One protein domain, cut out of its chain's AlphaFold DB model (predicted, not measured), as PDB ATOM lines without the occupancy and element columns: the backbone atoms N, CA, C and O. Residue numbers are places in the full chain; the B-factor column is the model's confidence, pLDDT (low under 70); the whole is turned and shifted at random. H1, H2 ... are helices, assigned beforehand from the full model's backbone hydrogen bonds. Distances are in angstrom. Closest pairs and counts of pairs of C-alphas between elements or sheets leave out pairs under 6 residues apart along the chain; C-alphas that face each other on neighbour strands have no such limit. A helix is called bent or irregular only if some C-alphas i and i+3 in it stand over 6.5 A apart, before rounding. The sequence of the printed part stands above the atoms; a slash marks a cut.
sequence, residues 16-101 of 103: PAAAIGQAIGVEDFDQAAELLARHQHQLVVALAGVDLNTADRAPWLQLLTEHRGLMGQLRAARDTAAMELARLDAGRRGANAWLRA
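What this domain is: This is residues 16 to 101 of the 103 residues of an uncharacterized protein of Pseudoxanthomonas spadix (UniProt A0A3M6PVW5). One very long helix, H3, makes the length of this model, and a small helical hairpin of H1 and H2 sits loosely beside its first half. H1 comes close to H3 near Leu 70, while H2 stays apart from it and is joined to it by a link, residues 49 to 57, that folds the chain back; residues 78 to 101 of H3 stick out as a free arm. The printed part has 86 residues with three named helices, in the order H1, H2, H3, and no named strand; the class is all helix. The whole is extended, with a radius of gyration of the C-alphas of 20.5 A, and the C-alphas span 74 by 22 by 17 A.

How they stand to each other: H1, residues 17 to 25, and H2, residues 29 to 48, touch and form a helical hairpin, two helices that follow each other and run opposite ways. Their closest C-alphas, those of Ile 20 and Ala 32, are 5.0 A apart. Their lines stand at a shallow tilt of 20 degrees. H2 touches H1 with residues 29 to 36 alone. H3, residues 58 to 101, touches no helix. H1 and H3 are close but not clearly touching, with 1 pair of C-alphas within 8 A, those of Ala 17 and Leu 70, 6.7 A apart. These two helices run the same way at a shallow tilt of 13 degrees. H2 and H3 are apart, though they follow each other in the chain. In H1, H2 and H3 every O i to N i+4 pair is within hydrogen-bond range.

Where its parts are: H1 begins at C-alpha 17 at (132.248, 196.853, 165.288) and is 12.1 A long from first to last C-alpha. H2 runs from Phe 29 to Ala 48, 28.7 A, and ends at C-alpha 48 at (110.183, 194.412, 159.926). H3, the longest helix with 44 residues, runs 65.1 A from Ala 58 to C-alpha 101 at (156.063, 185.955, 208.275). No helix is bent.

The domain as a whole: The two C-alphas farthest apart, those of Thr 54 and Ala 101, are 73.9 A apart. Residues 40 to 46 of H2, residues 48 to 59 and residues 78 to 101 of H3 stand free; the body without them has 43 residues and spans 30 by 25 by 13 A. The link from H1 to H2 is tight, with 3 residues, and the link from H2 to H3 is short, with 9. The printed part has no cut. The mean pLDDT of the printed part is 93.5, and no printed residue is under 70.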
ATOM      1  N   PRO A  16     128.496 198.300 163.742       95.38
ATOM      2  CA  PRO A  16     129.481 199.310 164.148       95.38
ATOM      3  C   PRO A  16     130.650 198.723 164.971       95.38
ATOM      4  O   PRO A  16     131.033 199.277 166.000       95.38
ATOM      5  N   ALA A  17     131.243 197.608 164.530       94.56
ATOM      6  CA  ALA A  17     132.248 196.853 165.288       94.56
ATOM      7  C   ALA A  17     133.474 197.698 165.671       94.56
ATOM      8  O   ALA A  17     133.932 197.636 166.808       94.56
ATOM      9  N   ALA A  18     133.975 198.525 164.748       93.81
ATOM     10  CA  ALA A  18     135.122 199.394 165.012       93.81
ATOM     11  C   ALA A  18     134.819 200.443 166.093       93.81
ATOM     12  O   ALA A  18     135.649 200.677 166.968       93.81
ATOM     13  N   ALA A  19     133.624 201.043 166.069       96.00
ATOM     14  CA  ALA A  19     133.210 202.023 167.071       96.00
ATOM     15  C   ALA A  19     133.002 201.371 168.446       96.00
ATOM     16  O   ALA A  19     133.440 201.920 169.450       96.00
ATOM     17  N   ILE A  20     132.402 200.174 168.483       95.88
ATOM     18  CA  ILE A  20     132.258 199.384 169.715       95.88
ATOM     19  C   ILE A  20     133.639 199.053 170.295       95.88
ATOM     20  O   ILE A  20     133.869 199.241 171.485       95.88
ATOM     21  N   GLY A  21     134.574 198.602 169.453       93.31
ATOM     22  CA  GLY A  21     135.941 198.292 169.868       93.31
ATOM     23  C   GLY A  21     136.691 199.508 170.416       93.31
ATOM     24  O   GLY A  21     137.373 199.388 171.429       93.31
ATOM     25  N   GLN A  22     136.530 200.680 169.794       95.69
ATOM     26  CA  GLN A  22     137.118 201.929 170.289       95.69
ATOM     27  C   GLN A  22     136.549 202.336 171.650       95.69
ATOM     28  O   GLN A  22     137.331 202.603 172.557       95.69
ATOM     29  N   ALA A  23     135.220 202.327 171.810       96.19
ATOM     30  CA  ALA A  23     134.558 202.667 173.070       96.19
ATOM     31  C   ALA A  23     135.032 201.759 174.217       96.19
ATOM     32  O   ALA A  23     135.437 202.237 175.272       96.19
ATOM     33  N   ILE A  24     135.108 200.446 173.972       93.81
ATOM     34  CA  ILE A  24     135.661 199.480 174.934       93.81
ATOM     35  C   ILE A  24     137.138 199.764 175.232       93.81
ATOM     36  O   ILE A  24     137.556 199.678 176.383       93.81
ATOM     37  N   GLY A  25     137.932 200.102 174.211       92.25
ATOM     38  CA  GLY A  25     139.361 200.386 174.355       92.25
ATOM     39  C   GLY A  25     139.676 201.611 175.219       92.25
ATOM     40  O   GLY A  25     140.759 201.668 175.795       92.25
ATOM     41  N   VAL A  26     138.743 202.560 175.333       96.06
ATOM     42  CA  VAL A  26     138.851 203.735 176.219       96.06
ATOM     43  C   VAL A  26     138.014 203.600 177.497       96.06
ATOM     44  O   VAL A  26     137.800 204.592 178.186       96.06
ATOM     45  N   GLU A  27     137.548 202.387 177.815       93.94
ATOM     46  CA  GLU A  27     136.706 202.066 178.982       93.94
ATOM     47  C   GLU A  27     135.340 202.785 179.012       93.94
ATOM     48  O   GLU A  27     134.653 202.794 180.034       93.94
ATOM     49  N   ASP A  28     134.888 203.328 177.877       97.44
ATOM     50  CA  ASP A  28     133.561 203.930 177.720       97.44
ATOM     51  C   ASP A  28     132.513 202.845 177.412       97.44
ATOM     52  O   ASP A  28     132.024 202.666 176.289       97.44
ATOM     53  N   PHE A  29     132.202 202.044 178.434       94.12
ATOM     54  CA  PHE A  29     131.255 200.933 178.315       94.12
ATOM     55  C   PHE A  29     129.816 201.396 178.065       94.12
ATOM     56  O   PHE A  29     129.056 200.675 177.411       94.12
ATOM     57  N   ASP A  30     129.455 202.594 178.526       97.94
ATOM     58  CA  ASP A  30     128.135 203.181 178.294       97.94
ATOM     59  C   ASP A  30     127.954 203.525 176.812       97.94
ATOM     60  O   ASP A  30     126.950 203.149 176.200       97.94
ATOM     61  N   GLN A  31     128.960 204.141 176.181       97.19
ATOM     62  CA  GLN A  31     128.942 204.382 174.738       97.19
ATOM     63  C   GLN A  31     128.904 203.074 173.937       97.19
ATOM     64  O   GLN A  31     128.179 202.981 172.940       97.19
ATOM     65  N   ALA A  32     129.654 202.050 174.354       96.44
ATOM     66  CA  ALA A  32     129.615 200.740 173.707       96.44
ATOM     67  C   ALA A  32     128.213 200.100 173.794       96.44
ATOM     68  O   ALA A  32     127.725 199.545 172.803       96.44
ATOM     69  N   ALA A  33     127.547 200.210 174.948       96.38
ATOM     70  CA  ALA A  33     126.186 199.721 175.151       96.38
ATOM     71  C   ALA A  33     125.170 200.477 174.282       96.38
ATOM     72  O   ALA A  33     124.337 199.848 173.625       96.38
ATOM     73  N   GLU A  34     125.284 201.801 174.195       98.12
ATOM     74  CA  GLU A  34     124.425 202.634 173.348       98.12
ATOM     75  C   GLU A  34     124.598 202.299 171.856       98.12
ATOM     76  O   GLU A  34     123.626 202.181 171.106       98.12
ATOM     77  N   LEU A  35     125.838 202.066 171.408       97.38
ATOM     78  CA  LEU A  35     126.133 201.623 170.042       97.38
ATOM     79  C   LEU A  35     125.443 200.296 169.705       97.38
ATOM     80  O   LEU A  35     124.864 200.165 168.621       97.38
ATOM     81  N   LEU A  36     125.485 199.332 170.628       96.31
ATOM     82  CA  LEU A  36     124.821 198.036 170.483       96.31
ATOM     83  C   LEU A  36     123.295 198.176 170.478       96.31
ATOM     84  O   LEU A  36     122.642 197.612 169.601       96.31
ATOM     85  N   ALA A  37     122.727 198.958 171.400       97.25
ATOM     86  CA  ALA A  37     121.285 199.183 171.495       97.25
ATOM     87  C   ALA A  37     120.731 199.853 170.229       97.25
ATOM     88  O   ALA A  37     119.732 199.406 169.655       97.25
ATOM     89  N   ARG A  38     121.428 200.877 169.726       97.31
ATOM     90  CA  ARG A  38     121.085 201.534 168.463       97.31
ATOM     91  C   ARG A  38     121.160 200.572 167.281       97.31
ATOM     92  O   ARG A  38     120.254 200.574 166.448       97.31
ATOM     93  N   HIS A  39     122.199 199.741 167.203       96.38
ATOM     94  CA  HIS A  39     122.313 198.751 166.131       96.38
ATOM     95  C   HIS A  39     121.197 197.701 166.205       96.38
ATOM     96  O   HIS A  39     120.571 197.395 165.192       96.38
ATOM     97  N   GLN A  40     120.861 197.217 167.403       95.25
ATOM     98  CA  GLN A  40     119.719 196.327 167.610       95.25
ATOM     99  C   GLN A  40     118.415 196.965 167.116       95.25
ATOM    100  O   GLN A  40     117.638 196.309 166.423       95.25
ATOM    101  N   HIS A  41     118.177 198.241 167.424       95.19
ATOM    102  CA  HIS A  41     116.998 198.950 166.933       95.19
ATOM    103  C   HIS A  41     116.965 199.011 165.398       95.19
ATOM    104  O   HIS A  41     115.940 198.702 164.791       95.19
ATOM    105  N   GLN A  42     118.098 199.324 164.760       94.38
ATOM    106  CA  GLN A  42     118.216 199.312 163.298       94.38
ATOM    107  C   GLN A  42     117.904 197.932 162.707       94.38
ATOM    108  O   GLN A  42     117.239 197.855 161.676       94.38
ATOM    109  N   LEU A  43     118.339 196.846 163.356       93.88
ATOM    110  CA  LEU A  43     118.041 195.479 162.919       93.88
ATOM    111  C   LEU A  43     116.555 195.158 162.996       93.88
ATOM    112  O   LEU A  43     116.013 194.600 162.048       93.88
ATOM    113  N   VAL A  44     115.892 195.537 164.089       93.31
ATOM    114  CA  VAL A  44     114.444 195.342 164.244       93.31
ATOM    115  C   VAL A  44     113.682 196.080 163.145       93.31
ATOM    116  O   VAL A  44     112.816 195.490 162.503       93.31
ATOM    117  N   VAL A  45     114.033 197.343 162.885       92.94
ATOM    118  CA  VAL A  45     113.402 198.150 161.829       92.94
ATOM    119  C   VAL A  45     113.649 197.547 160.446       92.94
ATOM    120  O   VAL A  45     112.716 197.431 159.655       92.94
ATOM    121  N   ALA A  46     114.882 197.125 160.156       90.62
ATOM    122  CA  ALA A  46     115.222 196.532 158.869       90.62
ATOM    123  C   ALA A  46     114.501 195.196 158.643       90.62
ATOM    124  O   ALA A  46     113.956 194.974 157.567       90.62
ATOM    125  N   LEU A  47     114.435 194.330 159.658       89.81
ATOM    126  CA  LEU A  47     113.761 193.033 159.562       89.81
ATOM    127  C   LEU A  47     112.238 193.157 159.439       89.81
ATOM    128  O   LEU A  47     111.622 192.317 158.789       89.81
ATOM    129  N   ALA A  48     111.628 194.198 160.011       90.00
ATOM    130  CA  ALA A  48     110.183 194.412 159.926       90.00
ATOM    131  C   ALA A  48     109.681 194.618 158.483       90.00
ATOM    132  O   ALA A  48     108.519 194.339 158.196       90.00
ATOM    133  N   GLY A  49     110.542 195.100 157.580       84.38
ATOM    134  CA  GLY A  49     110.214 195.332 156.171       84.38
ATOM    135  C   GLY A  49     110.615 194.204 155.216       84.38
ATOM    136  O   GLY A  49     110.441 194.358 154.009       84.38
ATOM    137  N   VAL A  50     111.182 193.101 155.713       85.81
ATOM    138  CA  VAL A  50     111.794 192.055 154.880       85.81
ATOM    139  C   VAL A  50     110.914 190.811 154.820       85.81
ATOM    140  O   VAL A  50     110.627 190.187 155.840       85.81
ATOM    141  N   ASP A  51     110.565 190.381 153.605       86.44
ATOM    142  CA  ASP A  51     110.056 189.027 153.381       86.44
ATOM    143  C   ASP A  51     111.221 188.035 153.276       86.44
ATOM    144  O   ASP A  51     111.903 187.928 152.257       86.44
ATOM    145  N   LEU A  52     111.443 187.269 154.342       77.44
ATOM    146  CA  LEU A  52     112.550 186.313 154.437       77.44
ATOM    147  C   LEU A  52     112.429 185.126 153.465       77.44
ATOM    148  O   LEU A  52     113.406 184.395 153.275       77.44
ATOM    149  N   ASN A  53     111.263 184.899 152.854       83.38
ATOM    150  CA  ASN A  53     111.095 183.840 151.859       83.38
ATOM    151  C   ASN A  53     111.659 184.229 150.491       83.38
ATOM    152  O   ASN A  53     112.053 183.348 149.730       83.38
ATOM    153  N   THR A  54     111.721 185.527 150.197       85.56
ATOM    154  CA  THR A  54     112.108 186.053 148.882       85.56
ATOM    155  C   THR A  54     113.367 186.916 148.926       85.56
ATOM    156  O   THR A  54     114.032 187.075 147.905       85.56
ATOM    157  N   ALA A  55     113.730 187.439 150.098       84.62
ATOM    158  CA  ALA A  55     114.913 188.266 150.273       84.62
ATOM    159  C   ALA A  55     116.220 187.486 150.079       84.62
ATOM    160  O   ALA A  55     116.356 186.330 150.494       84.62
ATOM    161  N   ASP A  56     117.221 188.173 149.523       88.19
ATOM    162  CA  ASP A  56     118.591 187.677 149.521       88.19
ATOM    163  C   ASP A  56     119.101 187.540 150.964       88.19
ATOM    164  O   ASP A  56     119.148 188.497 151.742       88.19
ATOM    165  N   ARG A  57     119.473 186.311 151.329       89.12
ATOM    166  CA  ARG A  57     119.930 185.948 152.674       89.12
ATOM    167  C   ARG A  57     121.427 186.153 152.860       89.12
ATOM    168  O   ARG A  57     121.872 186.218 154.006       89.12
ATOM    169  N   ALA A  58     122.199 186.240 151.777       91.69
ATOM    170  CA  ALA A  58     123.649 186.392 151.836       91.69
ATOM    171  C   ALA A  58     124.105 187.559 152.740       91.69
ATOM    172  O   ALA A  58     124.918 187.305 153.636       91.69
ATOM    173  N   PRO A  59     123.563 188.790 152.626       90.88
ATOM    174  CA  PRO A  59     124.012 189.903 153.465       90.88
ATOM    175  C   PRO A  59     123.637 189.729 154.947       90.88
ATOM    176  O   PRO A  59     124.403 190.105 155.833       90.88
ATOM    177  N   TRP A  60     122.511 189.077 155.250       91.00
ATOM    178  CA  TRP A  60     122.117 188.756 156.628       91.00
ATOM    179  C   TRP A  60     123.020 187.689 157.263       91.00
ATOM    180  O   TRP A  60     123.380 187.784 158.438       91.00
ATOM    181  N   LEU A  61     123.421 186.678 156.489       93.00
ATOM    182  CA  LEU A  61     124.371 185.653 156.934       93.00
ATOM    183  C   LEU A  61     125.776 186.228 157.140       93.00
ATOM    184  O   LEU A  61     126.468 185.841 158.090       93.00
ATOM    185  N   GLN A  62     126.187 187.171 156.293       94.38
ATOM    186  CA  GLN A  62     127.424 187.915 156.494       94.38
ATOM    187  C   GLN A  62     127.373 188.704 157.809       94.38
ATOM    188  O   GLN A  62     128.263 188.545 158.641       94.38
ATOM    189  N   LEU A  63     126.294 189.449 158.064       94.69
ATOM    190  CA  LEU A  63     126.129 190.197 159.313       94.69
ATOM    191  C   LEU A  63     126.158 189.293 160.561       94.69
ATOM    192  O   LEU A  63     126.733 189.653 161.592       94.69
ATOM    193  N   LEU A  64     125.566 188.096 160.487       94.69
ATOM    194  CA  LEU A  64     125.661 187.098 161.562       94.69
ATOM    195  C   LEU A  64     127.103 186.626 161.785       94.69
ATOM    196  O   LEU A  64     127.511 186.386 162.924       94.69
ATOM    197  N   THR A  65     127.877 186.487 160.711       96.69
ATOM    198  CA  THR A  65     129.298 186.130 160.784       96.69
ATOM    199  C   THR A  65     130.105 187.241 161.454       96.69
ATOM    200  O   THR A  65     130.902 186.959 162.348       96.69
ATOM    201  N   GLU A  66     129.833 188.499 161.114       95.50
ATOM    202  CA  GLU A  66     130.452 189.672 161.743       95.50
ATOM    203  C   GLU A  66     130.137 189.743 163.249       95.50
ATOM    204  O   GLU A  66     131.049 189.899 164.064       95.50
ATOM    205  N   HIS A  67     128.880 189.509 163.649       96.06
ATOM    206  CA  HIS A  67     128.494 189.432 165.065       96.06
ATOM    207  C   HIS A  67     129.218 188.312 165.817       96.06
ATOM    208  O   HIS A  67     129.654 188.502 166.954       96.06
ATOM    209  N   ARG A  68     129.365 187.132 165.200       96.81
ATOM    210  CA  ARG A  68     130.141 186.029 165.790       96.81
ATOM    211  C   ARG A  68     131.606 186.411 165.968       96.81
ATOM    212  O   ARG A  68     132.177 186.090 167.008       96.81
ATOM    213  N   GLY A  69     132.178 187.128 165.001       96.38
ATOM    214  CA  GLY A  69     133.522 187.693 165.095       96.38
ATOM    215  C   GLY A  69     133.666 188.634 166.291       96.38
ATOM    216  O   GLY A  69     134.542 188.426 167.129       96.38
ATOM    217  N   LEU A  70     132.756 189.602 166.428       94.94
ATOM    218  CA  LEU A  70     132.748 190.541 167.552       94.94
ATOM    219  C   LEU A  70     132.606 189.819 168.902       94.94
ATOM    220  O   LEU A  70     133.387 190.062 169.817       94.94
ATOM    221  N   MET A  71     131.668 188.875 169.029       95.88
ATOM    222  CA  MET A  71     131.513 188.081 170.256       95.88
ATOM    223  C   MET A  71     132.774 187.283 170.605       95.88
ATOM    224  O   MET A  71     133.101 187.141 171.783       95.88
ATOM    225  N   GLY A  72     133.481 186.758 169.601       96.75
ATOM    226  CA  GLY A  72     134.765 186.086 169.791       96.75
ATOM    227  C   GLY A  72     135.818 187.023 170.385       96.75
ATOM    228  O   GLY A  72     136.461 186.671 171.372       96.75
ATOM    229  N   GLN A  73     135.933 188.236 169.841       93.25
ATOM    230  CA  GLN A  73     136.857 189.260 170.338       93.25
ATOM    231  C   GLN A  73     136.536 189.664 171.784       93.25
ATOM    232  O   GLN A  73     137.429 189.688 172.629       93.25
ATOM    233  N   LEU A  74     135.258 189.899 172.099       93.25
ATOM    234  CA  LEU A  74     134.825 190.268 173.452       93.25
ATOM    235  C   LEU A  74     135.115 189.169 174.480       93.25
ATOM    236  O   LEU A  74     135.549 189.458 175.593       93.25
ATOM    237  N   ARG A  75     134.907 187.899 174.112       95.94
ATOM    238  CA  ARG A  75     135.241 186.760 174.983       95.94
ATOM    239  C   ARG A  75     136.741 186.687 175.247       95.94
ATOM    240  O   ARG A  75     137.127 186.577 176.404       95.94
ATOM    241  N   ALA A  76     137.569 186.826 174.214       94.75
ATOM    242  CA  ALA A  76     139.023 186.822 174.366       94.75
ATOM    243  C   ALA A  76     139.522 187.976 175.259       94.75
ATOM    244  O   ALA A  76     140.386 187.771 176.115       94.75
ATOM    245  N   ALA A  77     138.945 189.173 175.106       90.62
ATOM    246  CA  ALA A  77     139.256 190.325 175.950       90.62
ATOM    247  C   ALA A  77     138.868 190.076 177.418       90.62
ATOM    248  O   ALA A  77     139.678 190.291 178.320       90.62
ATOM    249  N   ARG A  78     137.662 189.545 177.662       94.19
ATOM    250  CA  ARG A  78     137.203 189.155 179.002       94.19
ATOM    251  C   ARG A  78     138.126 188.116 179.638       94.19
ATOM    252  O   ARG A  78     138.466 188.242 180.811       94.19
ATOM    253  N   ASP A  79     138.512 187.093 178.886       97.19
ATOM    254  CA  ASP A  79     139.341 186.004 179.403       97.19
ATOM    255  C   ASP A  79     140.744 186.517 179.772       97.19
ATOM    256  O   ASP A  79     141.255 186.196 180.846       97.19
ATOM    257  N   THR A  80     141.311 187.413 178.958       94.75
ATOM    258  CA  THR A  80     142.557 188.130 179.280       94.75
ATOM    259  C   THR A  80     142.422 188.945 180.568       94.75
ATOM    260  O   THR A  80     143.255 188.827 181.467       94.75
ATOM    261  N   ALA A  81     141.348 189.727 180.710       92.06
ATOM    262  CA  ALA A  81     141.107 190.518 181.915       92.06
ATOM    263  C   ALA A  81     140.966 189.637 183.171       92.06
ATOM    264  O   ALA A  81     141.518 189.954 184.226       92.06
ATOM    265  N   ALA A  82     140.283 188.493 183.059       95.88
ATOM    266  CA  ALA A  82     140.140 187.539 184.156       95.88
ATOM    267  C   ALA A  82     141.488 186.932 184.586       95.88
ATOM    268  O   ALA A  82     141.748 186.796 185.784       95.88
ATOM    269  N   MET A  83     142.364 186.609 183.628       96.88
ATOM    270  CA  MET A  83     143.719 186.131 183.914       96.88
ATOM    271  C   MET A  83     144.553 187.182 184.656       96.88
ATOM    272  O   MET A  83     145.214 186.855 185.644       96.88
ATOM    273  N   GLU A  84     144.488 188.445 184.231       95.94
ATOM    274  CA  GLU A  84     145.210 189.533 184.894       95.94
ATOM    275  C   GLU A  84     144.708 189.774 186.323       95.94
ATOM    276  O   GLU A  84     145.513 189.901 187.249       95.94
ATOM    277  N   LEU A  85     143.391 189.733 186.549       96.06
ATOM    278  CA  LEU A  85     142.820 189.818 187.898       96.06
ATOM    279  C   LEU A  85     143.296 188.669 188.799       96.06
ATOM    280  O   LEU A  85     143.683 188.902 189.947       96.06
ATOM    281  N   ALA A  86     143.330 187.439 188.281       96.06
ATOM    282  CA  ALA A  86     143.834 186.286 189.026       96.06
ATOM    283  C   ALA A  86     145.323 186.440 189.390       96.06
ATOM    284  O   ALA A  86     145.728 186.115 190.512       96.06
ATOM    285  N   ARG A  87     146.132 186.983 188.469       96.12
ATOM    286  CA  ARG A  87     147.554 187.279 188.691       96.12
ATOM    287  C   ARG A  87     147.749 188.315 189.799       96.12
ATOM    288  O   ARG A  87     148.563 188.098 190.700       96.12
ATOM    289  N   LEU A  88     146.982 189.405 189.771       95.69
ATOM    290  CA  LEU A  88     147.021 190.448 190.802       95.69
ATOM    291  C   LEU A  88     146.625 189.903 192.179       95.69
ATOM    292  O   LEU A  88     147.292 190.181 193.178       95.69
ATOM    293  N   ASP A  89     145.580 189.081 192.241       95.44
ATOM    294  CA  ASP A  89     145.104 188.511 193.499       95.44
ATOM    295  C   ASP A  89     146.108 187.512 194.105       95.44
ATOM    296  O   ASP A  89     146.351 187.513 195.316       95.44
ATOM    297  N   ALA A  90     146.772 186.710 193.267       94.00
ATOM    298  CA  ALA A  90     147.872 185.850 193.700       94.00
ATOM    299  C   ALA A  90     149.052 186.664 194.260       94.00
ATOM    300  O   ALA A  90     149.548 186.351 195.346       94.00
ATOM    301  N   GLY A  91     149.452 187.742 193.574       94.00
ATOM    302  CA  GLY A  91     150.497 188.656 194.046       94.00
ATOM    303  C   GLY A  91     150.156 189.284 195.400       94.00
ATOM    304  O   GLY A  91     150.972 189.261 196.324       94.00
ATOM    305  N   ARG A  92     148.912 189.753 195.565       94.38
ATOM    306  CA  ARG A  92     148.399 190.308 196.826       94.38
ATOM    307  C   ARG A  92     148.460 189.295 197.969       94.38
ATOM    308  O   ARG A  92     148.896 189.633 199.070       94.38
ATOM    309  N   ARG A  93     148.037 188.046 197.734       93.50
ATOM    310  CA  ARG A  93     148.133 186.978 198.745       93.50
ATOM    311  C   ARG A  93     149.581 186.683 199.125       93.50
ATOM    312  O   ARG A  93     149.862 186.561 200.315       93.50
ATOM    313  N   GLY A  94     150.481 186.613 198.145       92.19
ATOM    314  CA  GLY A  94     151.909 186.393 198.377       92.19
ATOM    315  C   GLY A  94     152.532 187.490 199.241       92.19
ATOM    316  O   GLY A  94     153.150 187.190 200.260       92.19
ATOM    317  N   ALA A  95     152.297 188.760 198.899       92.06
ATOM    318  CA  ALA A  95     152.781 189.901 199.678       92.06
ATOM    319  C   ALA A  95     152.257 189.879 201.126       92.06
ATOM    320  O   ALA A  95     153.019 190.063 202.073       92.06
ATOM    321  N   ASN A  96     150.970 189.573 201.314       93.81
ATOM    322  CA  ASN A  96     150.376 189.454 202.646       93.81
ATOM    323  C   ASN A  96     150.965 188.293 203.463       93.81
ATOM    324  O   ASN A  96     151.110 188.422 204.676       93.81
ATOM    325  N   ALA A  97     151.297 187.166 202.828       93.31
ATOM    326  CA  ALA A  97     151.951 186.045 203.500       93.31
ATOM    327  C   ALA A  97     153.362 186.426 203.979       93.31
ATOM    328  O   ALA A  97     153.693 186.181 205.137       93.31
ATOM    329  N   TRP A  98     154.143 187.105 203.135       90.19
ATOM    330  CA  TRP A  98     155.457 187.641 203.508       90.19
ATOM    331  C   TRP A  98     155.378 188.628 204.674       90.19
ATOM    332  O   TRP A  98     156.116 188.490 205.645       90.19
ATOM    333  N   LEU A  99     154.441 189.581 204.632       92.75
ATOM    334  CA  LEU A  99     154.239 190.542 205.724       92.75
ATOM    335  C   LEU A  99     153.854 189.874 207.049       92.75
ATOM    336  O   LEU A  99     154.199 190.386 208.111       92.75
ATOM    337  N   ARG A 100     153.125 188.753 207.005       91.81
ATOM    338  CA  ARG A 100     152.793 187.969 208.203       91.81
ATOM    339  C   ARG A 100     153.987 187.191 208.740       91.81
ATOM    340  O   ARG A 100     154.086 187.061 209.946       91.81
ATOM    341  N   ALA A 101     154.866 186.693 207.872       88.56
ATOM    342  CA  ALA A 101     156.063 185.955 208.275       88.56
ATOM    343  C   ALA A 101     157.163 186.851 208.880       88.56
ATOM    344  O   ALA A 101     158.062 186.346 209.543       88.56
TER     345      ALA A 101